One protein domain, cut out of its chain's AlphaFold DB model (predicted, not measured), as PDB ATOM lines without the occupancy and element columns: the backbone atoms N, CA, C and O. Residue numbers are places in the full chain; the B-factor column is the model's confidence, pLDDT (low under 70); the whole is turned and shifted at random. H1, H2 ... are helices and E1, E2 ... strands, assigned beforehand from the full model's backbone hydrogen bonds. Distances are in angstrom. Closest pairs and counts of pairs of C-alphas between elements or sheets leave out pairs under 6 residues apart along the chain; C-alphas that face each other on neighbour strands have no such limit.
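AT A GLANCE: This is residues 61 to 132 and 268 to 343 of the 359 residues of an uncharacterized protein of Dichanthelium oligosanthes (UniProt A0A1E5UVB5). There is little regular structure: two hairpins, E1 with E2 and E3 with E4, join side by side into one twisted sheet, with long loops round it and short helices beyond its ends, H1 at one, H2 and H3 at the other. The 148 printed residues run E1 E2 H1 E3 E4 H2 H3 H4; the sheet, E1 - E2 - E4 - E3, is antiparallel. The class is mixed, with 42 residues in named elements; the whole is only just compact, close to loose, radius of gyration of the C-alphas 17.3 A, spans 50 by 38 by 34 A.

HOW THE PARTS SIT: E1, residues 83 to 87, and E2, residues 97 to 103, form a hairpin, N 84 and O 99 2.9 A apart. E2 is antiparallel to E4, residues 303 to 309, N 100 and O 308 2.9 A apart. E4 and E3, residues 289 to 293, form a hairpin, N 305 and O 290 2.8 A apart. H1, residues 118 to 122, H2, 319 to 322, H3, 324 to 328, and H4, 338 to 341, are not on the sheet. H2 and H3 touch only at the corner, closest C-alphas Gly 320 and Phe 327, 3.8 A. In H1 and H3 every O i to N i+4 pair is within hydrogen-bond range; H2 and H4 are too short for one.

IN THESE COORDINATES: E1 begins at C-alpha 83 (22.990, -28.952, -6.975). E2 and E4 each measure 20.3 A. H4 ends at C-alpha 341 (4.911, -19.028, -10.535).

THE WHOLE: Residues 133 to 267 are not printed; C-alphas 132 and 268 are 9.6 A apart. The link E2 to H1 is long. Residues 334 to 343 are among 23 under pLDDT 70.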
ATOM      1  N   ASP A  61       2.389 -26.480   0.459       68.44
ATOM      2  CA  ASP A  61       3.552 -27.205  -0.023       68.44
ATOM      3  C   ASP A  61       3.654 -28.559   0.696       68.44
ATOM      4  O   ASP A  61       3.577 -28.629   1.925       68.44
ATOM      5  N   ILE A  62       3.757 -29.636  -0.080       78.00
ATOM      6  CA  ILE A  62       3.897 -31.018   0.407       78.00
ATOM      7  C   ILE A  62       5.228 -31.642  -0.033       78.00
ATOM      8  O   ILE A  62       5.411 -32.854   0.079       78.00
ATOM      9  N   THR A  63       6.129 -30.820  -0.564       77.19
ATOM     10  CA  THR A  63       7.397 -31.242  -1.147       77.19
ATOM     11  C   THR A  63       8.455 -31.333  -0.055       77.19
ATOM     12  O   THR A  63       8.538 -30.484   0.830       77.19
ATOM     13  N   HIS A  64       9.279 -32.373  -0.109       80.81
ATOM     14  CA  HIS A  64      10.493 -32.432   0.700       80.81
ATOM     15  C   HIS A  64      11.539 -31.487   0.107       80.81
ATOM     16  O   HIS A  64      11.798 -31.549  -1.095       80.81
ATOM     17  N   ALA A  65      12.171 -30.666   0.947       77.62
ATOM     18  CA  ALA A  65      13.334 -29.888   0.541       77.62
ATOM     19  C   ALA A  65      14.494 -30.824   0.157       77.62
ATOM     20  O   ALA A  65      14.760 -31.816   0.845       77.62
ATOM     21  N   TYR A  66      15.198 -30.506  -0.932       76.25
ATOM     22  CA  TYR A  66      16.402 -31.233  -1.327       76.25
ATOM     23  C   TYR A  66      17.588 -30.766  -0.488       76.25
ATOM     24  O   TYR A  66      18.287 -29.821  -0.834       76.25
ATOM     25  N   VAL A  67      17.813 -31.464   0.622       79.06
ATOM     26  CA  VAL A  67      18.968 -31.270   1.506       79.06
ATOM     27  C   VAL A  67      19.979 -32.412   1.334       79.06
ATOM     28  O   VAL A  67      19.574 -33.520   0.971       79.06
ATOM     29  N   PRO A  68      21.288 -32.194   1.576       80.25
ATOM     30  CA  PRO A  68      22.311 -33.222   1.349       80.25
ATOM     31  C   PRO A  68      22.158 -34.503   2.178       80.25
ATOM     32  O   PRO A  68      22.712 -35.543   1.823       80.25
ATOM     33  N   ASP A  69      21.446 -34.425   3.298       82.69
ATOM     34  CA  ASP A  69      21.140 -35.527   4.206       82.69
ATOM     35  C   ASP A  69      19.754 -36.147   3.963       82.69
ATOM     36  O   ASP A  69      19.335 -37.025   4.722       82.69
ATOM     37  N   LEU A  70      19.052 -35.744   2.894       83.44
ATOM     38  CA  LEU A  70      17.803 -36.376   2.489       83.44
ATOM     39  C   LEU A  70      18.067 -37.879   2.256       83.44
ATOM     40  O   LEU A  70      19.060 -38.232   1.613       83.44
ATOM     41  N   PRO A  71      17.229 -38.792   2.775       84.75
ATOM     42  CA  PRO A  71      17.423 -40.218   2.547       84.75
ATOM     43  C   PRO A  71      17.356 -40.576   1.059       84.75
ATOM     44  O   PRO A  71      16.466 -40.118   0.341       84.75
ATOM     45  N   ALA A  72      18.276 -41.431   0.615       83.50
ATOM     46  CA  ALA A  72      18.266 -42.020  -0.721       83.50
ATOM     47  C   ALA A  72      17.698 -43.450  -0.691       83.50
ATOM     48  O   ALA A  72      17.490 -44.032   0.375       83.50
ATOM     49  N   PHE A  73      17.439 -44.026  -1.870       80.50
ATOM     50  CA  PHE A  73      16.788 -45.335  -1.998       80.50
ATOM     51  C   PHE A  73      17.556 -46.470  -1.297       80.50
ATOM     52  O   PHE A  73      16.957 -47.354  -0.682       80.50
ATOM     53  N   ALA A  74      18.889 -46.454  -1.363       77.44
ATOM     54  CA  ALA A  74      19.710 -47.453  -0.692       77.44
ATOM     55  C   ALA A  74      19.694 -47.263   0.836       77.44
ATOM     56  O   ALA A  74      19.845 -46.156   1.349       77.44
ATOM     57  N   ASN A  75      19.568 -48.364   1.583       77.56
ATOM     58  CA  ASN A  75      19.520 -48.325   3.047       77.56
ATOM     59  C   ASN A  75      20.737 -47.601   3.644       77.56
ATOM     60  O   ASN A  75      21.875 -48.035   3.471       77.56
ATOM     61  N   GLY A  76      20.473 -46.536   4.404       79.81
ATOM     62  CA  GLY A  76      21.506 -45.722   5.050       79.81
ATOM     63  C   GLY A  76      22.240 -44.759   4.112       79.81
ATOM     64  O   GLY A  76      23.156 -44.079   4.569       79.81
ATOM     65  N   ALA A  77      21.858 -44.692   2.834       82.56
ATOM     66  CA  ALA A  77      22.374 -43.705   1.901       82.56
ATOM     67  C   ALA A  77      21.615 -42.379   2.022       82.56
ATOM     68  O   ALA A  77      20.440 -42.335   2.393       82.56
ATOM     69  N   VAL A  78      22.307 -41.302   1.666       84.44
ATOM     70  CA  VAL A  78      21.754 -39.951   1.546       84.44
ATOM     71  C   VAL A  78      22.023 -39.411   0.149       84.44
ATOM     72  O   VAL A  78      22.899 -39.913  -0.558       84.44
ATOM     73  N   THR A  79      21.263 -38.400  -0.250       81.81
ATOM     74  CA  THR A  79      21.311 -37.788  -1.583       81.81
ATOM     75  C   THR A  79      22.627 -37.066  -1.878       81.81
ATOM     76  O   THR A  79      23.072 -37.046  -3.026       81.81
ATOM     77  N   GLY A  80      23.284 -36.504  -0.858       83.56
ATOM     78  CA  GLY A  80      24.427 -35.615  -1.047       83.56
ATOM     79  C   GLY A  80      24.034 -34.304  -1.749       83.56
ATOM     80  O   GLY A  80      22.851 -34.027  -1.941       83.56
ATOM     81  N   PRO A  81      25.004 -33.455  -2.135       80.62
ATOM     82  CA  PRO A  81      24.702 -32.205  -2.827       80.62
ATOM     83  C   PRO A  81      24.156 -32.509  -4.225       80.62
ATOM     84  O   PRO A  81      24.899 -32.987  -5.095       80.62
ATOM     85  N   VAL A  82      22.861 -32.241  -4.400       82.06
ATOM     86  CA  VAL A  82      22.101 -32.454  -5.641       82.06
ATOM     87  C   VAL A  82      22.386 -31.343  -6.658       82.06
ATOM     88  O   VAL A  82      22.490 -31.604  -7.856       82.06
ATOM     89  N   VAL A  83      22.582 -30.112  -6.174       82.44
ATOM     90  CA  VAL A  83      22.990 -28.952  -6.975       82.44
ATOM     91  C   VAL A  83      24.436 -28.598  -6.639       82.44
ATOM     92  O   VAL A  83      24.804 -28.497  -5.469       82.44
ATOM     93  N   ARG A  84      25.279 -28.420  -7.658       81.75
ATOM     94  CA  ARG A  84      26.703 -28.084  -7.498       81.75
ATOM     95  C   ARG A  84      27.066 -26.875  -8.334       81.75
ATOM     96  O   ARG A  84      26.651 -26.788  -9.486       81.75
ATOM     97  N   LEU A  85      27.874 -25.976  -7.780       80.81
ATOM     98  CA  LEU A  85      28.399 -24.846  -8.540       80.81
ATOM     99  C   LEU A  85      29.486 -25.334  -9.511       80.81
ATOM    100  O   LEU A  85      30.481 -25.928  -9.096       80.81
ATOM    101  N   LYS A  86      29.265 -25.109 -10.804       81.31
ATOM    102  CA  LYS A  86      30.157 -25.472 -11.912       81.31
ATOM    103  C   LYS A  86      31.016 -24.291 -12.358       81.31
ATOM    104  O   LYS A  86      32.186 -24.484 -12.669       81.31
ATOM    105  N   GLU A  87      30.445 -23.090 -12.372       82.81
ATOM    106  CA  GLU A  87      31.156 -21.837 -12.644       82.81
ATOM    107  C   GLU A  87      30.761 -20.778 -11.620       82.81
ATOM    108  O   GLU A  87      29.624 -20.774 -11.149       82.81
ATOM    109  N   SER A  88      31.698 -19.893 -11.281       79.38
ATOM    110  CA  SER A  88      31.533 -18.907 -10.217       79.38
ATOM    111  C   SER A  88      32.003 -17.524 -10.655       79.38
ATOM    112  O   SER A  88      33.136 -17.369 -11.120       79.38
ATOM    113  N   MET A  89      31.180 -16.499 -10.425       79.19
ATOM    114  CA  MET A  89      31.566 -15.093 -10.594       79.19
ATOM    115  C   MET A  89      32.685 -14.691  -9.630       79.19
ATOM    116  O   MET A  89      33.561 -13.904  -9.984       79.19
ATOM    117  N   ALA A  90      32.719 -15.280  -8.429       79.19
ATOM    118  CA  ALA A  90      33.807 -15.061  -7.476       79.19
ATOM    119  C   ALA A  90      35.151 -15.626  -7.980       79.19
ATOM    120  O   ALA A  90      36.213 -15.157  -7.569       79.19
ATOM    121  N   GLU A  91      35.109 -16.600  -8.891       84.50
ATOM    122  CA  GLU A  91      36.280 -17.185  -9.556       84.50
ATOM    123  C   GLU A  91      36.533 -16.581 -10.951       84.50
ATOM    124  O   GLU A  91      37.438 -17.017 -11.663       84.50
ATOM    125  N   GLY A  92      35.781 -15.538 -11.323       81.06
ATOM    126  CA  GLY A  92      35.970 -14.770 -12.553       81.06
ATOM    127  C   GLY A  92      35.142 -15.221 -13.758       81.06
ATOM    128  O   GLY A  92      35.443 -14.765 -14.859       81.06
ATOM    129  N   SER A  93      34.135 -16.089 -13.585       82.75
ATOM    130  CA  SER A  93      33.128 -16.334 -14.633       82.75
ATOM    131  C   SER A  93      32.179 -15.136 -14.782       82.75
ATOM    132  O   SER A  93      32.014 -14.340 -13.857       82.75
ATOM    133  N   ASP A  94      31.534 -15.016 -15.942       78.94
ATOM    134  CA  ASP A  94      30.530 -13.979 -16.213       78.94
ATOM    135  C   ASP A  94      29.211 -14.229 -15.453       78.94
ATOM    136  O   ASP A  94      28.389 -13.321 -15.325       78.94
ATOM    137  N   TYR A  95      28.998 -15.452 -14.954       71.00
ATOM    138  CA  TYR A  95      27.794 -15.871 -14.232       71.00
ATOM    139  C   TYR A  95      28.080 -17.043 -13.279       71.00
ATOM    140  O   TYR A  95      29.100 -17.728 -13.376       71.00
ATOM    141  N   ASN A  96      27.158 -17.289 -12.345       77.44
ATOM    142  CA  ASN A  96      27.166 -18.495 -11.517       77.44
ATOM    143  C   ASN A  96      26.383 -19.597 -12.246       77.44
ATOM    144  O   ASN A  96      25.171 -19.482 -12.428       77.44
ATOM    145  N   LEU A  97      27.065 -20.665 -12.671       79.88
ATOM    146  CA  LEU A  97      26.435 -21.806 -13.341       79.88
ATOM    147  C   LEU A  97      26.394 -23.000 -12.409       79.88
ATOM    148  O   LEU A  97      27.440 -23.430 -11.928       79.88
ATOM    149  N   SER A  98      25.218 -23.593 -12.241       80.06
ATOM    150  CA  SER A  98      25.050 -24.796 -11.428       80.06
ATOM    151  C   SER A  98      24.673 -26.016 -12.265       80.06
ATOM    152  O   SER A  98      23.944 -25.937 -13.256       80.06
ATOM    153  N   GLU A  99      25.184 -27.169 -11.850       83.38
ATOM    154  CA  GLU A  99      24.791 -28.484 -12.346       83.38
ATOM    155  C   GLU A  99      23.804 -29.111 -11.359       83.38
ATOM    156  O   GLU A  99      24.074 -29.162 -10.157       83.38
ATOM    157  N   LEU A 100      22.681 -29.607 -11.880       85.62
ATOM    158  CA  LEU A 100      21.746 -30.456 -11.157       85.62
ATOM    159  C   LEU A 100      22.025 -31.913 -11.529       85.62
ATOM    160  O   LEU A 100      22.019 -32.275 -12.711       85.62
ATOM    161  N   ARG A 101      22.246 -32.757 -10.521       81.56
ATOM    162  CA  ARG A 101      22.417 -34.200 -10.695       81.56
ATOM    163  C   ARG A 101      21.637 -34.956  -9.628       81.56
ATOM    164  O   ARG A 101      21.950 -34.846  -8.445       81.56
ATOM    165  N   MET A 102      20.657 -35.748 -10.054       84.25
ATOM    166  CA  MET A 102      19.769 -36.491  -9.161       84.25
ATOM    167  C   MET A 102      19.313 -37.819  -9.763       84.25
ATOM    168  O   MET A 102      19.185 -37.956 -10.976       84.25
ATOM    169  N   GLU A 103      19.003 -38.791  -8.909       83.50
ATOM    170  CA  GLU A 103      18.210 -39.952  -9.322       83.50
ATOM    171  C   GLU A 103      16.746 -39.530  -9.506       83.50
ATOM    172  O   GLU A 103      16.228 -38.731  -8.725       83.50
ATOM    173  N   CYS A 104      16.050 -40.097 -10.499       84.44
ATOM    174  CA  CYS A 104      14.638 -39.767 -10.736       84.44
ATOM    175  C   CYS A 104      13.717 -40.150  -9.558       84.44
ATOM    176  O   CYS A 104      12.632 -39.592  -9.421       84.44
ATOM    177  N   HIS A 105      14.159 -41.068  -8.691       87.62
ATOM    178  CA  HIS A 105      13.412 -41.564  -7.530       87.62
ATOM    179  C   HIS A 105      13.933 -40.976  -6.216       87.62
ATOM    180  O   HIS A 105      14.183 -41.683  -5.238       87.62
ATOM    181  N   MET A 106      14.135 -39.661  -6.206       82.06
ATOM    182  CA  MET A 106      14.682 -38.926  -5.071       82.06
ATOM    183  C   MET A 106      13.687 -37.877  -4.579       82.06
ATOM    184  O   MET A 106      13.152 -37.101  -5.367       82.06
ATOM    185  N   GLY A 107      13.470 -37.806  -3.262       86.62
ATOM    186  CA  GLY A 107      12.554 -36.832  -2.664       86.62
ATOM    187  C   GLY A 107      11.093 -37.061  -3.060       86.62
ATOM    188  O   GLY A 107      10.646 -38.196  -3.232       86.62
ATOM    189  N   THR A 108      10.325 -35.976  -3.167       86.06
ATOM    190  CA  THR A 108       8.915 -36.048  -3.585       86.06
ATOM    191  C   THR A 108       8.857 -36.119  -5.107       86.06
ATOM    192  O   THR A 108       9.190 -35.143  -5.767       86.06
ATOM    193  N   HIS A 109       8.464 -37.266  -5.658       89.25
ATOM    194  CA  HIS A 109       8.518 -37.537  -7.098       89.25
ATOM    195  C   HIS A 109       7.292 -38.326  -7.582       89.25
ATOM    196  O   HIS A 109       6.451 -38.753  -6.786       89.25
ATOM    197  N   VAL A 110       7.192 -38.498  -8.902       86.69
ATOM    198  CA  VAL A 110       6.150 -39.281  -9.578       86.69
ATOM    199  C   VAL A 110       6.810 -40.393 -10.386       86.69
ATOM    200  O   VAL A 110       7.706 -40.128 -11.182       86.69
ATOM    201  N   ASP A 111       6.317 -41.619 -10.225       85.31
ATOM    202  CA  ASP A 111       6.786 -42.773 -10.988       85.31
ATOM    203  C   ASP A 111       5.992 -42.946 -12.283       85.31
ATOM    204  O   ASP A 111       4.757 -43.026 -12.278       85.31
ATOM    205  N   ALA A 112       6.700 -43.094 -13.400       81.25
ATOM    206  CA  ALA A 112       6.087 -43.501 -14.655       81.25
ATOM    207  C   ALA A 112       5.734 -45.004 -14.664       81.25
ATOM    208  O   ALA A 112       6.420 -45.815 -14.034       81.25
ATOM    209  N   PRO A 113       4.731 -45.438 -15.456       81.75
ATOM    210  CA  PRO A 113       4.379 -46.852 -15.593       81.75
ATOM    211  C   PRO A 113       5.535 -47.744 -16.060       81.75
ATOM    212  O   PRO A 113       5.539 -48.940 -15.755       81.75
ATOM    213  N   GLY A 114       6.486 -47.188 -16.817       79.62
ATOM    214  CA  GLY A 114       7.699 -47.873 -17.258       79.62
ATOM    215  C   GLY A 114       8.713 -48.175 -16.149       79.62
ATOM    216  O   GLY A 114       9.543 -49.065 -16.334       79.62
ATOM    217  N   HIS A 115       8.636 -47.518 -14.986       84.44
ATOM    218  CA  HIS A 115       9.616 -47.686 -13.905       84.44
ATOM    219  C   HIS A 115       9.725 -49.148 -13.430       84.44
ATOM    220  O   HIS A 115      10.817 -49.719 -13.371       84.44
ATOM    221  N   ILE A 116       8.578 -49.779 -13.156       83.62
ATOM    222  CA  ILE A 116       8.505 -51.143 -12.603       83.62
ATOM    223  C   ILE A 116       8.002 -52.188 -13.609       83.62
ATOM    224  O   ILE A 116       7.831 -53.360 -13.275       83.62
ATOM    225  N   ASN A 117       7.721 -51.783 -14.851       84.38
ATOM    226  CA  ASN A 117       7.188 -52.679 -15.871       84.38
ATOM    227  C   ASN A 117       7.957 -52.551 -17.186       84.38
ATOM    228  O   ASN A 117       7.849 -51.554 -17.900       84.38
ATOM    229  N   GLN A 118       8.672 -53.619 -17.543       82.44
ATOM    230  CA  GLN A 118       9.527 -53.628 -18.727       82.44
ATOM    231  C   GLN A 118       8.748 -53.487 -20.040       82.44
ATOM    232  O   GLN A 118       9.252 -52.887 -20.986       82.44
ATOM    233  N   ALA A 119       7.526 -54.016 -20.120       80.38
ATOM    234  CA  ALA A 119       6.703 -53.871 -21.317       80.38
ATOM    235  C   ALA A 119       6.235 -52.419 -21.495       80.38
ATOM    236  O   ALA A 119       6.249 -51.912 -22.612       80.38
ATOM    237  N   ASN A 120       5.883 -51.738 -20.400       82.44
ATOM    238  CA  ASN A 120       5.536 -50.317 -20.422       82.44
ATOM    239  C   ASN A 120       6.749 -49.448 -20.775       82.44
ATOM    240  O   ASN A 120       6.616 -48.535 -21.585       82.44
ATOM    241  N   PHE A 121       7.925 -49.765 -20.220       79.81
ATOM    242  CA  PHE A 121       9.180 -49.091 -20.554       79.81
ATOM    243  C   PHE A 121       9.501 -49.223 -22.047       79.81
ATOM    244  O   PHE A 121       9.708 -48.229 -22.734       79.81
ATOM    245  N   ALA A 122       9.444 -50.446 -22.584       76.75
ATOM    246  CA  ALA A 122       9.670 -50.703 -24.005       76.75
ATOM    247  C   ALA A 122       8.614 -50.052 -24.919       76.75
ATOM    248  O   ALA A 122       8.896 -49.774 -26.081       76.75
ATOM    249  N   ALA A 123       7.406 -49.808 -24.405       78.06
ATOM    250  CA  ALA A 123       6.345 -49.088 -25.104       78.06
ATOM    251  C   ALA A 123       6.471 -47.553 -25.006       78.06
ATOM    252  O   ALA A 123       5.620 -46.856 -25.557       78.06
ATOM    253  N   GLY A 124       7.493 -47.032 -24.315       78.44
ATOM    254  CA  GLY A 124       7.709 -45.596 -24.131       78.44
ATOM    255  C   GLY A 124       6.689 -44.928 -23.205       78.44
ATOM    256  O   GLY A 124       6.435 -43.739 -23.347       78.44
ATOM    257  N   LEU A 125       6.052 -45.678 -22.295       78.75
ATOM    258  CA  LEU A 125       5.115 -45.118 -21.315       78.75
ATOM    259  C   LEU A 125       5.876 -44.466 -20.155       78.75
ATOM    260  O   LEU A 125       6.038 -45.068 -19.086       78.75
ATOM    261  N   ASP A 126       6.335 -43.242 -20.403       76.31
ATOM    262  CA  ASP A 126       7.119 -42.425 -19.479       76.31
ATOM    263  C   ASP A 126       6.318 -41.257 -18.873       76.31
ATOM    264  O   ASP A 126       5.114 -41.119 -19.115       76.31
ATOM    265  N   VAL A 127       6.966 -40.425 -18.055       79.56
ATOM    266  CA  VAL A 127       6.368 -39.267 -17.367       79.56
ATOM    267  C   VAL A 127       5.700 -38.277 -18.324       79.56
ATOM    268  O   VAL A 127       4.675 -37.692 -17.985       79.56
ATOM    269  N   ASP A 128       6.221 -38.133 -19.541       75.81
ATOM    270  CA  ASP A 128       5.682 -37.272 -20.598       75.81
ATOM    271  C   ASP A 128       4.396 -37.831 -21.237       75.81
ATOM    272  O   ASP A 128       3.638 -37.105 -21.885       75.81
ATOM    273  N   THR A 129       4.107 -39.117 -21.021       74.81
ATOM    274  CA  THR A 129       2.876 -39.768 -21.490       74.81
ATOM    275  C   THR A 129       1.721 -39.695 -20.491       74.81
ATOM    276  O   THR A 129       0.579 -40.017 -20.866       74.81
ATOM    277  N   LEU A 130       2.005 -39.274 -19.250       78.94
ATOM    278  CA  LEU A 130       1.038 -39.189 -18.160       78.94
ATOM    279  C   LEU A 130      -0.078 -38.185 -18.460       78.94
ATOM    280  O   LEU A 130       0.107 -37.156 -19.108       78.94
ATOM    281  N   ASP A 131      -1.269 -38.512 -17.967       76.25
ATOM    282  CA  ASP A 131      -2.442 -37.656 -18.094       76.25
ATOM    283  C   ASP A 131      -2.392 -36.530 -17.048       76.25
ATOM    284  O   ASP A 131      -2.312 -36.788 -15.843       76.25
ATOM    285  N   LEU A 132      -2.456 -35.276 -17.500       70.44
ATOM    286  CA  LEU A 132      -2.425 -34.109 -16.620       70.44
ATOM    287  C   LEU A 132      -3.656 -34.032 -15.708       70.44
ATOM    288  O   LEU A 132      -3.548 -33.480 -14.615       70.44
ATOM    289  N   ASP A 268       0.222 -26.529 -21.745       58.28
ATOM    290  CA  ASP A 268       1.596 -26.930 -21.504       58.28
ATOM    291  C   ASP A 268       2.542 -26.100 -22.384       58.28
ATOM    292  O   ASP A 268       2.490 -26.153 -23.615       58.28
ATOM    293  N   ILE A 269       3.383 -25.306 -21.728       61.56
ATOM    294  CA  ILE A 269       4.445 -24.499 -22.341       61.56
ATOM    295  C   ILE A 269       5.828 -25.138 -22.161       61.56
ATOM    296  O   ILE A 269       6.837 -24.551 -22.564       61.56
ATOM    297  N   THR A 270       5.891 -26.303 -21.511       66.06
ATOM    298  CA  THR A 270       7.140 -27.011 -21.267       66.06
ATOM    299  C   THR A 270       7.664 -27.627 -22.553       66.06
ATOM    300  O   THR A 270       6.920 -28.031 -23.450       66.06
ATOM    301  N   HIS A 271       8.986 -27.657 -22.657       68.31
ATOM    302  CA  HIS A 271       9.674 -28.358 -23.726       68.31
ATOM    303  C   HIS A 271      10.170 -29.683 -23.171       68.31
ATOM    304  O   HIS A 271      10.835 -29.710 -22.136       68.31
ATOM    305  N   ALA A 272       9.862 -30.777 -23.868       71.06
ATOM    306  CA  ALA A 272      10.442 -32.070 -23.546       71.06
ATOM    307  C   ALA A 272      11.972 -31.973 -23.631       71.06
ATOM    308  O   ALA A 272      12.509 -31.444 -24.610       71.06
ATOM    309  N   TYR A 273      12.667 -32.494 -22.620       72.19
ATOM    310  CA  TYR A 273      14.122 -32.552 -22.636       72.19
ATOM    311  C   TYR A 273      14.587 -33.554 -23.691       72.19
ATOM    312  O   TYR A 273      14.510 -34.769 -23.510       72.19
ATOM    313  N   ARG A 274      15.058 -33.019 -24.815       73.19
ATOM    314  CA  ARG A 274      15.667 -33.770 -25.913       73.19
ATOM    315  C   ARG A 274      17.134 -33.367 -26.054       73.19
ATOM    316  O   ARG A 274      17.450 -32.220 -25.729       73.19
ATOM    317  N   PRO A 275      18.016 -34.249 -26.552       75.50
ATOM    318  CA  PRO A 275      19.428 -33.913 -26.736       75.50
ATOM    319  C   PRO A 275      19.669 -32.655 -27.574       75.50
ATOM    320  O   PRO A 275      20.621 -31.918 -27.335       75.50
ATOM    321  N   GLU A 276      18.771 -32.379 -28.516       77.94
ATOM    322  CA  GLU A 276      18.832 -31.249 -29.440       77.94
ATOM    323  C   GLU A 276      18.300 -29.945 -28.831       77.94
ATOM    324  O   GLU A 276      18.391 -28.891 -29.464       77.94
ATOM    325  N   LEU A 277      17.712 -29.996 -27.626       77.00
ATOM    326  CA  LEU A 277      17.227 -28.799 -26.948       77.00
ATOM    327  C   LEU A 277      18.407 -27.831 -26.759       77.00
ATOM    328  O   LEU A 277      19.480 -28.275 -26.351       77.00
ATOM    329  N   PRO A 278      18.257 -26.526 -27.046       74.25
ATOM    330  CA  PRO A 278      19.342 -25.577 -26.841       74.25
ATOM    331  C   PRO A 278      19.827 -25.597 -25.388       74.25
ATOM    332  O   PRO A 278      19.028 -25.491 -24.458       74.25
ATOM    333  N   GLY A 279      21.139 -25.732 -25.214       70.19
ATOM    334  CA  GLY A 279      21.824 -25.636 -23.931       70.19
ATOM    335  C   GLY A 279      22.839 -24.497 -23.938       70.19
ATOM    336  O   GLY A 279      23.038 -23.823 -24.952       70.19
ATOM    337  N   VAL A 280      23.507 -24.287 -22.806       61.72
ATOM    338  CA  VAL A 280      24.641 -23.356 -22.714       61.72
ATOM    339  C   VAL A 280      25.824 -23.956 -23.488       61.72
ATOM    340  O   VAL A 280      26.582 -24.760 -22.953       61.72
ATOM    341  N   GLY A 281      25.944 -23.615 -24.775       64.06
ATOM    342  CA  GLY A 281      27.001 -24.102 -25.669       64.06
ATOM    343  C   GLY A 281      26.512 -24.418 -27.092       64.06
ATOM    344  O   GLY A 281      25.317 -24.349 -27.370       64.06
ATOM    345  N   PRO A 282      27.426 -24.744 -28.026       58.78
ATOM    346  CA  PRO A 282      27.083 -24.986 -29.431       58.78
ATOM    347  C   PRO A 282      26.427 -26.352 -29.698       58.78
ATOM    348  O   PRO A 282      25.803 -26.518 -30.743       58.78
ATOM    349  N   ASP A 283      26.555 -27.308 -28.774       68.94
ATOM    350  CA  ASP A 283      26.253 -28.729 -29.009       68.94
ATOM    351  C   ASP A 283      24.856 -29.168 -28.518       68.94
ATOM    352  O   ASP A 283      24.546 -30.359 -28.510       68.94
ATOM    353  N   GLY A 284      23.993 -28.223 -28.124       70.19
ATOM    354  CA  GLY A 284      22.700 -28.531 -27.500       70.19
ATOM    355  C   GLY A 284      22.848 -29.036 -26.061       70.19
ATOM    356  O   GLY A 284      23.895 -28.878 -25.435       70.19
ATOM    357  N   LEU A 285      21.777 -29.598 -25.505       75.00
ATOM    358  CA  LEU A 285      21.729 -30.067 -24.120       75.00
ATOM    359  C   LEU A 285      22.389 -31.444 -23.942       75.00
ATOM    360  O   LEU A 285      22.871 -31.759 -22.855       75.00
ATOM    361  N   GLY A 286      22.428 -32.253 -25.005       78.25
ATOM    362  CA  GLY A 286      22.875 -33.642 -24.940       78.25
ATOM    363  C   GLY A 286      21.906 -34.547 -24.159       78.25
ATOM    364  O   GLY A 286      20.846 -34.105 -23.704       78.25
ATOM    365  N   PRO A 287      22.211 -35.849 -24.027       77.75
ATOM    366  CA  PRO A 287      21.383 -36.761 -23.244       77.75
ATOM    367  C   PRO A 287      21.380 -36.336 -21.770       77.75
ATOM    368  O   PRO A 287      22.423 -36.351 -21.129       77.75
ATOM    369  N   VAL A 288      20.209 -35.973 -21.239       80.31
ATOM    370  CA  VAL A 288      20.068 -35.573 -19.825       80.31
ATOM    371  C   VAL A 288      19.579 -36.687 -18.913       80.31
ATOM    372  O   VAL A 288      19.783 -36.613 -17.705       80.31
ATOM    373  N   VAL A 289      18.934 -37.715 -19.470       81.38
ATOM    374  CA  VAL A 289      18.487 -38.896 -18.722       81.38
ATOM    375  C   VAL A 289      19.334 -40.093 -19.132       81.38
ATOM    376  O   VAL A 289      19.350 -40.492 -20.301       81.38
ATOM    377  N   HIS A 290      20.007 -40.684 -18.151       83.12
ATOM    378  CA  HIS A 290      20.865 -41.848 -18.317       83.12
ATOM    379  C   HIS A 290      20.319 -43.024 -17.519       83.12
ATOM    380  O   HIS A 290      20.154 -42.928 -16.305       83.12
ATOM    381  N   GLN A 291      20.070 -44.152 -18.180       82.12
ATOM    382  CA  GLN A 291      19.646 -45.362 -17.482       82.12
ATOM    383  C   GLN A 291      20.828 -45.958 -16.700       82.12
ATOM    384  O   GLN A 291      21.839 -46.334 -17.291       82.12
ATOM    385  N   THR A 292      20.689 -46.069 -15.380       85.00
ATOM    386  CA  THR A 292      21.700 -46.634 -14.470       85.00
ATOM    387  C   THR A 292      21.389 -48.073 -14.061       85.00
ATOM    388  O   THR A 292      22.311 -48.827 -13.760       85.00
ATOM    389  N   MET A 293      20.113 -48.477 -14.096       82.00
ATOM    390  CA  MET A 293      19.674 -49.869 -13.921       82.00
ATOM    391  C   MET A 293      18.663 -50.250 -14.997       82.00
ATOM    392  O   MET A 293      17.828 -49.432 -15.392       82.00
ATOM    393  N   SER A 294      18.719 -51.499 -15.455       82.19
ATOM    394  CA  SER A 294      17.868 -52.012 -16.525       82.19
ATOM    395  C   SER A 294      17.360 -53.419 -16.226       82.19
ATOM    396  O   SER A 294      18.131 -54.377 -16.130       82.19
ATOM    397  N   MET A 295      16.036 -53.592 -16.195       80.75
ATOM    398  CA  MET A 295      15.426 -54.923 -16.072       80.75
ATOM    399  C   MET A 295      15.755 -55.821 -17.271       80.75
ATOM    400  O   MET A 295      15.798 -57.043 -17.132       80.75
ATOM    401  N   ALA A 296      16.040 -55.239 -18.443       80.00
ATOM    402  CA  ALA A 296      16.521 -55.995 -19.600       80.00
ATOM    403  C   ALA A 296      17.896 -56.644 -19.346       80.00
ATOM    404  O   ALA A 296      18.191 -57.694 -19.915       80.00
ATOM    405  N   ASN A 297      18.695 -56.057 -18.450       86.00
ATOM    406  CA  ASN A 297      19.996 -56.567 -18.022       86.00
ATOM    407  C   ASN A 297      19.918 -57.402 -16.729       86.00
ATOM    408  O   ASN A 297      20.943 -57.884 -16.251       86.00
ATOM    409  N   GLY A 298      18.711 -57.629 -16.194       80.38
ATOM    410  CA  GLY A 298      18.472 -58.449 -15.006       80.38
ATOM    411  C   GLY A 298      18.337 -57.680 -13.689       80.38
ATOM    412  O   GLY A 298      18.238 -58.325 -12.645       80.38
ATOM    413  N   ASP A 299      18.303 -56.345 -13.717       84.69
ATOM    414  CA  ASP A 299      18.057 -55.535 -12.519       84.69
ATOM    415  C   ASP A 299      16.592 -55.615 -12.053       84.69
ATOM    416  O   ASP A 299      15.699 -56.047 -12.784       84.69
ATOM    417  N   ILE A 300      16.333 -55.195 -10.811       82.88
ATOM    418  CA  ILE A 300      14.993 -55.265 -10.196       82.88
ATOM    419  C   ILE A 300      14.029 -54.178 -10.690       82.88
ATOM    420  O   ILE A 300      12.819 -54.309 -10.507       82.88
ATOM    421  N   CYS A 301      14.553 -53.104 -11.277       77.56
ATOM    422  CA  CYS A 301      13.788 -51.982 -11.805       77.56
ATOM    423  C   CYS A 301      14.580 -51.266 -12.903       77.56
ATOM    424  O   CYS A 301      15.778 -51.496 -13.082       77.56
ATOM    425  N   ASN A 302      13.893 -50.394 -13.639       77.44
ATOM    426  CA  ASN A 302      14.554 -49.424 -14.497       77.44
ATOM    427  C   ASN A 302      14.789 -48.156 -13.671       77.44
ATOM    428  O   ASN A 302      13.827 -47.488 -13.286       77.44
ATOM    429  N   LEU A 303      16.055 -47.845 -13.392       82.31
ATOM    430  CA  LEU A 303      16.463 -46.626 -12.694       82.31
ATOM    431  C   LEU A 303      17.206 -45.724 -13.670       82.31
ATOM    432  O   LEU A 303      18.037 -46.206 -14.442       82.31
ATOM    433  N   SER A 304      16.915 -44.428 -13.614       82.38
ATOM    434  CA  SER A 304      17.633 -43.424 -14.391       82.38
ATOM    435  C   SER A 304      18.159 -42.305 -13.502       82.38
ATOM    436  O   SER A 304      17.564 -41.953 -12.481       82.38
ATOM    437  N   GLU A 305      19.287 -41.756 -13.920       85.62
ATOM    438  CA  GLU A 305      19.875 -40.532 -13.406       85.62
ATOM    439  C   GLU A 305      19.520 -39.380 -14.350       85.62
ATOM    440  O   GLU A 305      19.678 -39.493 -15.566       85.62
ATOM    441  N   LEU A 306      19.054 -38.273 -13.776       84.81
ATOM    442  CA  LEU A 306      18.885 -36.996 -14.452       84.81
ATOM    443  C   LEU A 306      20.112 -36.125 -14.164       84.81
ATOM    444  O   LEU A 306      20.434 -35.840 -13.006       84.81
ATOM    445  N   ARG A 307      20.775 -35.669 -15.225       81.88
ATOM    446  CA  ARG A 307      21.915 -34.758 -15.159       81.88
ATOM    447  C   ARG A 307      21.750 -33.650 -16.190       81.88
ATOM    448  O   ARG A 307      21.682 -33.913 -17.385       81.88
ATOM    449  N   MET A 308      21.716 -32.405 -15.731       78.00
ATOM    450  CA  MET A 308      21.553 -31.241 -16.604       78.00
ATOM    451  C   MET A 308      22.128 -29.973 -15.967       78.00
ATOM    452  O   MET A 308      22.284 -29.879 -14.749       78.00
ATOM    453  N   VAL A 309      22.426 -28.969 -16.793       76.31
ATOM    454  CA  VAL A 309      22.618 -27.600 -16.292       76.31
ATOM    455  C   VAL A 309      21.263 -27.026 -15.891       76.31
ATOM    456  O   VAL A 309      20.270 -27.278 -16.568       76.31
ATOM    457  N   VAL A 310      21.208 -26.249 -14.805       69.31
ATOM    458  CA  VAL A 310      19.938 -25.668 -14.316       69.31
ATOM    459  C   VAL A 310      19.298 -24.692 -15.314       69.31
ATOM    460  O   VAL A 310      18.089 -24.492 -15.291       69.31
ATOM    461  N   HIS A 311      20.099 -24.135 -16.226       72.31
ATOM    462  CA  HIS A 311      19.666 -23.217 -17.279       72.31
ATOM    463  C   HIS A 311      19.311 -23.979 -18.570       72.31
ATOM    464  O   HIS A 311      19.931 -23.802 -19.622       72.31
ATOM    465  N   ALA A 312      18.362 -24.909 -18.477       68.81
ATOM    466  CA  ALA A 312      17.895 -25.700 -19.610       68.81
ATOM    467  C   ALA A 312      16.381 -25.918 -19.548       68.81
ATOM    468  O   ALA A 312      15.797 -26.034 -18.475       68.81
ATOM    469  N   GLY A 313      15.743 -25.984 -20.719       71.75
ATOM    470  CA  GLY A 313      14.287 -26.111 -20.823       71.75
ATOM    471  C   GLY A 313      13.524 -24.890 -20.316       71.75
ATOM    472  O   GLY A 313      14.055 -23.780 -20.238       71.75
ATOM    473  N   THR A 314      12.242 -25.088 -20.016       67.56
ATOM    474  CA  THR A 314      11.393 -24.052 -19.419       67.56
ATOM    475  C   THR A 314      11.732 -23.944 -17.936       67.56
ATOM    476  O   THR A 314      11.322 -24.792 -17.148       67.56
ATOM    477  N   HIS A 315      12.487 -22.915 -17.565       72.19
ATOM    478  CA  HIS A 315      12.970 -22.700 -16.202       72.19
ATOM    479  C   HIS A 315      12.812 -21.231 -15.789       72.19
ATOM    480  O   HIS A 315      12.421 -20.378 -16.591       72.19
ATOM    481  N   ILE A 316      13.075 -20.956 -14.513       70.38
ATOM    482  CA  ILE A 316      13.045 -19.619 -13.925       70.38
ATOM    483  C   ILE A 316      14.400 -19.362 -13.286       70.38
ATOM    484  O   ILE A 316      14.862 -20.162 -12.474       70.38
ATOM    485  N   ASP A 317      15.000 -18.230 -13.635       72.31
ATOM    486  CA  ASP A 317      16.232 -17.772 -13.011       72.31
ATOM    487  C   ASP A 317      15.926 -17.074 -11.684       72.31
ATOM    488  O   ASP A 317      15.029 -16.232 -11.573       72.31
ATOM    489  N   THR A 318      16.688 -17.427 -10.656       69.62
ATOM    490  CA  THR A 318      16.581 -16.804  -9.336       69.62
ATOM    491  C   THR A 318      17.294 -15.447  -9.334       69.62
ATOM    492  O   THR A 318      18.183 -15.214 -10.155       69.62
ATOM    493  N   PRO A 319      16.978 -14.526  -8.404       70.00
ATOM    494  CA  PRO A 319      17.683 -13.245  -8.310       70.00
ATOM    495  C   PRO A 319      19.206 -13.396  -8.158       70.00
ATOM    496  O   PRO A 319      19.970 -12.601  -8.705       70.00
ATOM    497  N   GLY A 320      19.654 -14.446  -7.459       71.00
ATOM    498  CA  GLY A 320      21.070 -14.796  -7.330       71.00
ATOM    499  C   GLY A 320      21.743 -15.287  -8.617       71.00
ATOM    500  O   GLY A 320      22.964 -15.405  -8.641       71.00
ATOM    501  N   HIS A 321      20.995 -15.549  -9.693       73.75
ATOM    502  CA  HIS A 321      21.552 -16.038 -10.956       73.75
ATOM    503  C   HIS A 321      22.460 -15.002 -11.637       73.75
ATOM    504  O   HIS A 321      23.564 -15.330 -12.063       73.75
ATOM    505  N   MET A 322      22.025 -13.735 -11.676       75.12
ATOM    506  CA  MET A 322      22.740 -12.647 -12.367       75.12
ATOM    507  C   MET A 322      23.381 -11.629 -11.416       75.12
ATOM    508  O   MET A 322      24.120 -10.754 -11.860       75.12
ATOM    509  N   VAL A 323      23.084 -11.696 -10.112       78.69
ATOM    510  CA  VAL A 323      23.558 -10.710  -9.132       78.69
ATOM    511  C   VAL A 323      24.266 -11.408  -7.975       78.69
ATOM    512  O   VAL A 323      23.633 -12.042  -7.133       78.69
ATOM    513  N   GLN A 324      25.588 -11.230  -7.897       79.19
ATOM    514  CA  GLN A 324      26.443 -11.886  -6.899       79.19
ATOM    515  C   GLN A 324      26.010 -11.594  -5.455       79.19
ATOM    516  O   GLN A 324      25.954 -12.497  -4.629       79.19
ATOM    517  N   GLU A 325      25.623 -10.355  -5.152       80.00
ATOM    518  CA  GLU A 325      25.138  -9.985  -3.814       80.00
ATOM    519  C   GLU A 325      23.867 -10.760  -3.423       80.00
ATOM    520  O   GLU A 325      23.673 -11.095  -2.257       80.00
ATOM    521  N   HIS A 326      23.003 -11.081  -4.395       79.31
ATOM    522  CA  HIS A 326      21.779 -11.854  -4.159       79.31
ATOM    523  C   HIS A 326      22.089 -13.347  -3.994       79.31
ATOM    524  O   HIS A 326      21.448 -14.015  -3.182       79.31
ATOM    525  N   PHE A 327      23.098 -13.852  -4.711       76.69
ATOM    526  CA  PHE A 327      23.624 -15.205  -4.526       76.69
ATOM    527  C   PHE A 327      24.193 -15.386  -3.113       76.69
ATOM    528  O   PHE A 327      23.807 -16.308  -2.401       76.69
ATOM    529  N   GLU A 328      25.040 -14.458  -2.663       76.31
ATOM    530  CA  GLU A 328      25.622 -14.470  -1.313       76.31
ATOM    531  C   GLU A 328      24.570 -14.275  -0.216       76.31
ATOM    532  O   GLU A 328      24.689 -14.831   0.877       76.31
ATOM    533  N   ALA A 329      23.502 -13.528  -0.508       73.38
ATOM    534  CA  ALA A 329      22.345 -13.413   0.370       73.38
ATOM    535  C   ALA A 329      21.470 -14.684   0.395       73.38
ATOM    536  O   ALA A 329      20.542 -14.755   1.206       73.38
ATOM    537  N   GLY A 330      21.741 -15.690  -0.444       71.81
ATOM    538  CA  GLY A 330      20.961 -16.926  -0.545       71.81
ATOM    539  C   GLY A 330      19.534 -16.685  -1.041       71.81
ATOM    540  O   GLY A 330      18.597 -17.254  -0.485       71.81
ATOM    541  N   LEU A 331      19.351 -15.768  -1.998       72.62
ATOM    542  CA  LEU A 331      18.075 -15.529  -2.681       72.62
ATOM    543  C   LEU A 331      17.939 -16.496  -3.864       72.62
ATOM    544  O   LEU A 331      18.217 -16.150  -5.016       72.62
ATOM    545  N   ASP A 332      17.550 -17.727  -3.547       70.81
ATOM    546  CA  ASP A 332      17.370 -18.839  -4.481       70.81
ATOM    547  C   ASP A 332      15.886 -19.111  -4.794       70.81
ATOM    548  O   ASP A 332      15.017 -18.277  -4.529       70.81
ATOM    549  N   ALA A 333      15.583 -20.242  -5.435       70.75
ATOM    550  CA  ALA A 333      14.240 -20.554  -5.922       70.75
ATOM    551  C   ALA A 333      13.224 -20.681  -4.779       70.75
ATOM    552  O   ALA A 333      12.072 -20.286  -4.948       70.75
ATOM    553  N   ASP A 334      13.663 -21.126  -3.601       68.88
ATOM    554  CA  ASP A 334      12.819 -21.263  -2.412       68.88
ATOM    555  C   ASP A 334      12.398 -19.907  -1.832       68.88
ATOM    556  O   ASP A 334      11.420 -19.814  -1.086       68.88
ATOM    557  N   SER A 335      13.111 -18.837  -2.196       66.25
ATOM    558  CA  SER A 335      12.743 -17.468  -1.841       66.25
ATOM    559  C   SER A 335      11.637 -16.873  -2.725       66.25
ATOM    560  O   SER A 335      11.115 -15.803  -2.402       66.25
ATOM    561  N   LEU A 336      11.256 -17.541  -3.824       68.69
ATOM    562  CA  LEU A 336      10.224 -17.062  -4.743       68.69
ATOM    563  C   LEU A 336       8.809 -17.330  -4.205       68.69
ATOM    564  O   LEU A 336       8.505 -18.390  -3.664       68.69
ATOM    565  N   ASP A 337       7.907 -16.366  -4.399       66.25
ATOM    566  CA  ASP A 337       6.482 -16.540  -4.100       66.25
ATOM    567  C   ASP A 337       5.830 -17.464  -5.145       66.25
ATOM    568  O   ASP A 337       5.805 -17.163  -6.341       66.25
ATOM    569  N   LEU A 338       5.251 -18.584  -4.698       62.12
ATOM    570  CA  LEU A 338       4.565 -19.559  -5.553       62.12
ATOM    571  C   LEU A 338       3.388 -18.952  -6.343       62.12
ATOM    572  O   LEU A 338       3.010 -19.484  -7.389       62.12
ATOM    573  N   ALA A 339       2.809 -17.837  -5.884       57.41
ATOM    574  CA  ALA A 339       1.787 -17.108  -6.632       57.41
ATOM    575  C   ALA A 339       2.353 -16.389  -7.871       57.41
ATOM    576  O   ALA A 339       1.627 -16.189  -8.845       57.41
ATOM    577  N   VAL A 340       3.645 -16.038  -7.872       59.75
ATOM    578  CA  VAL A 340       4.349 -15.511  -9.054       59.75
ATOM    579  C   VAL A 340       4.537 -16.613 -10.100       59.75
ATOM    580  O   VAL A 340       4.437 -16.341 -11.295       59.75
ATOM    581  N   LEU A 341       4.739 -17.861  -9.659       58.78
ATOM    582  CA  LEU A 341       4.911 -19.028 -10.535       58.78
ATOM    583  C   LEU A 341       3.595 -19.476 -11.193       58.78
ATOM    584  O   LEU A 341       3.594 -19.967 -12.318       58.78
ATOM    585  N   ASN A 342       2.467 -19.256 -10.514       53.84
ATOM    586  CA  ASN A 342       1.123 -19.604 -10.970       53.84
ATOM    587  C   ASN A 342       0.328 -18.334 -11.306       53.84
ATOM    588  O   ASN A 342      -0.594 -17.948 -10.585       53.84
ATOM    589  N   GLY A 343       0.702 -17.646 -12.387       43.06
ATOM    590  CA  GLY A 343       0.035 -16.408 -12.799       43.06
ATOM    591  C   GLY A 343      -1.486 -16.556 -12.973       43.06
ATOM    592  O   GLY A 343      -2.006 -17.605 -13.349       43.06
TER     593      GLY A 343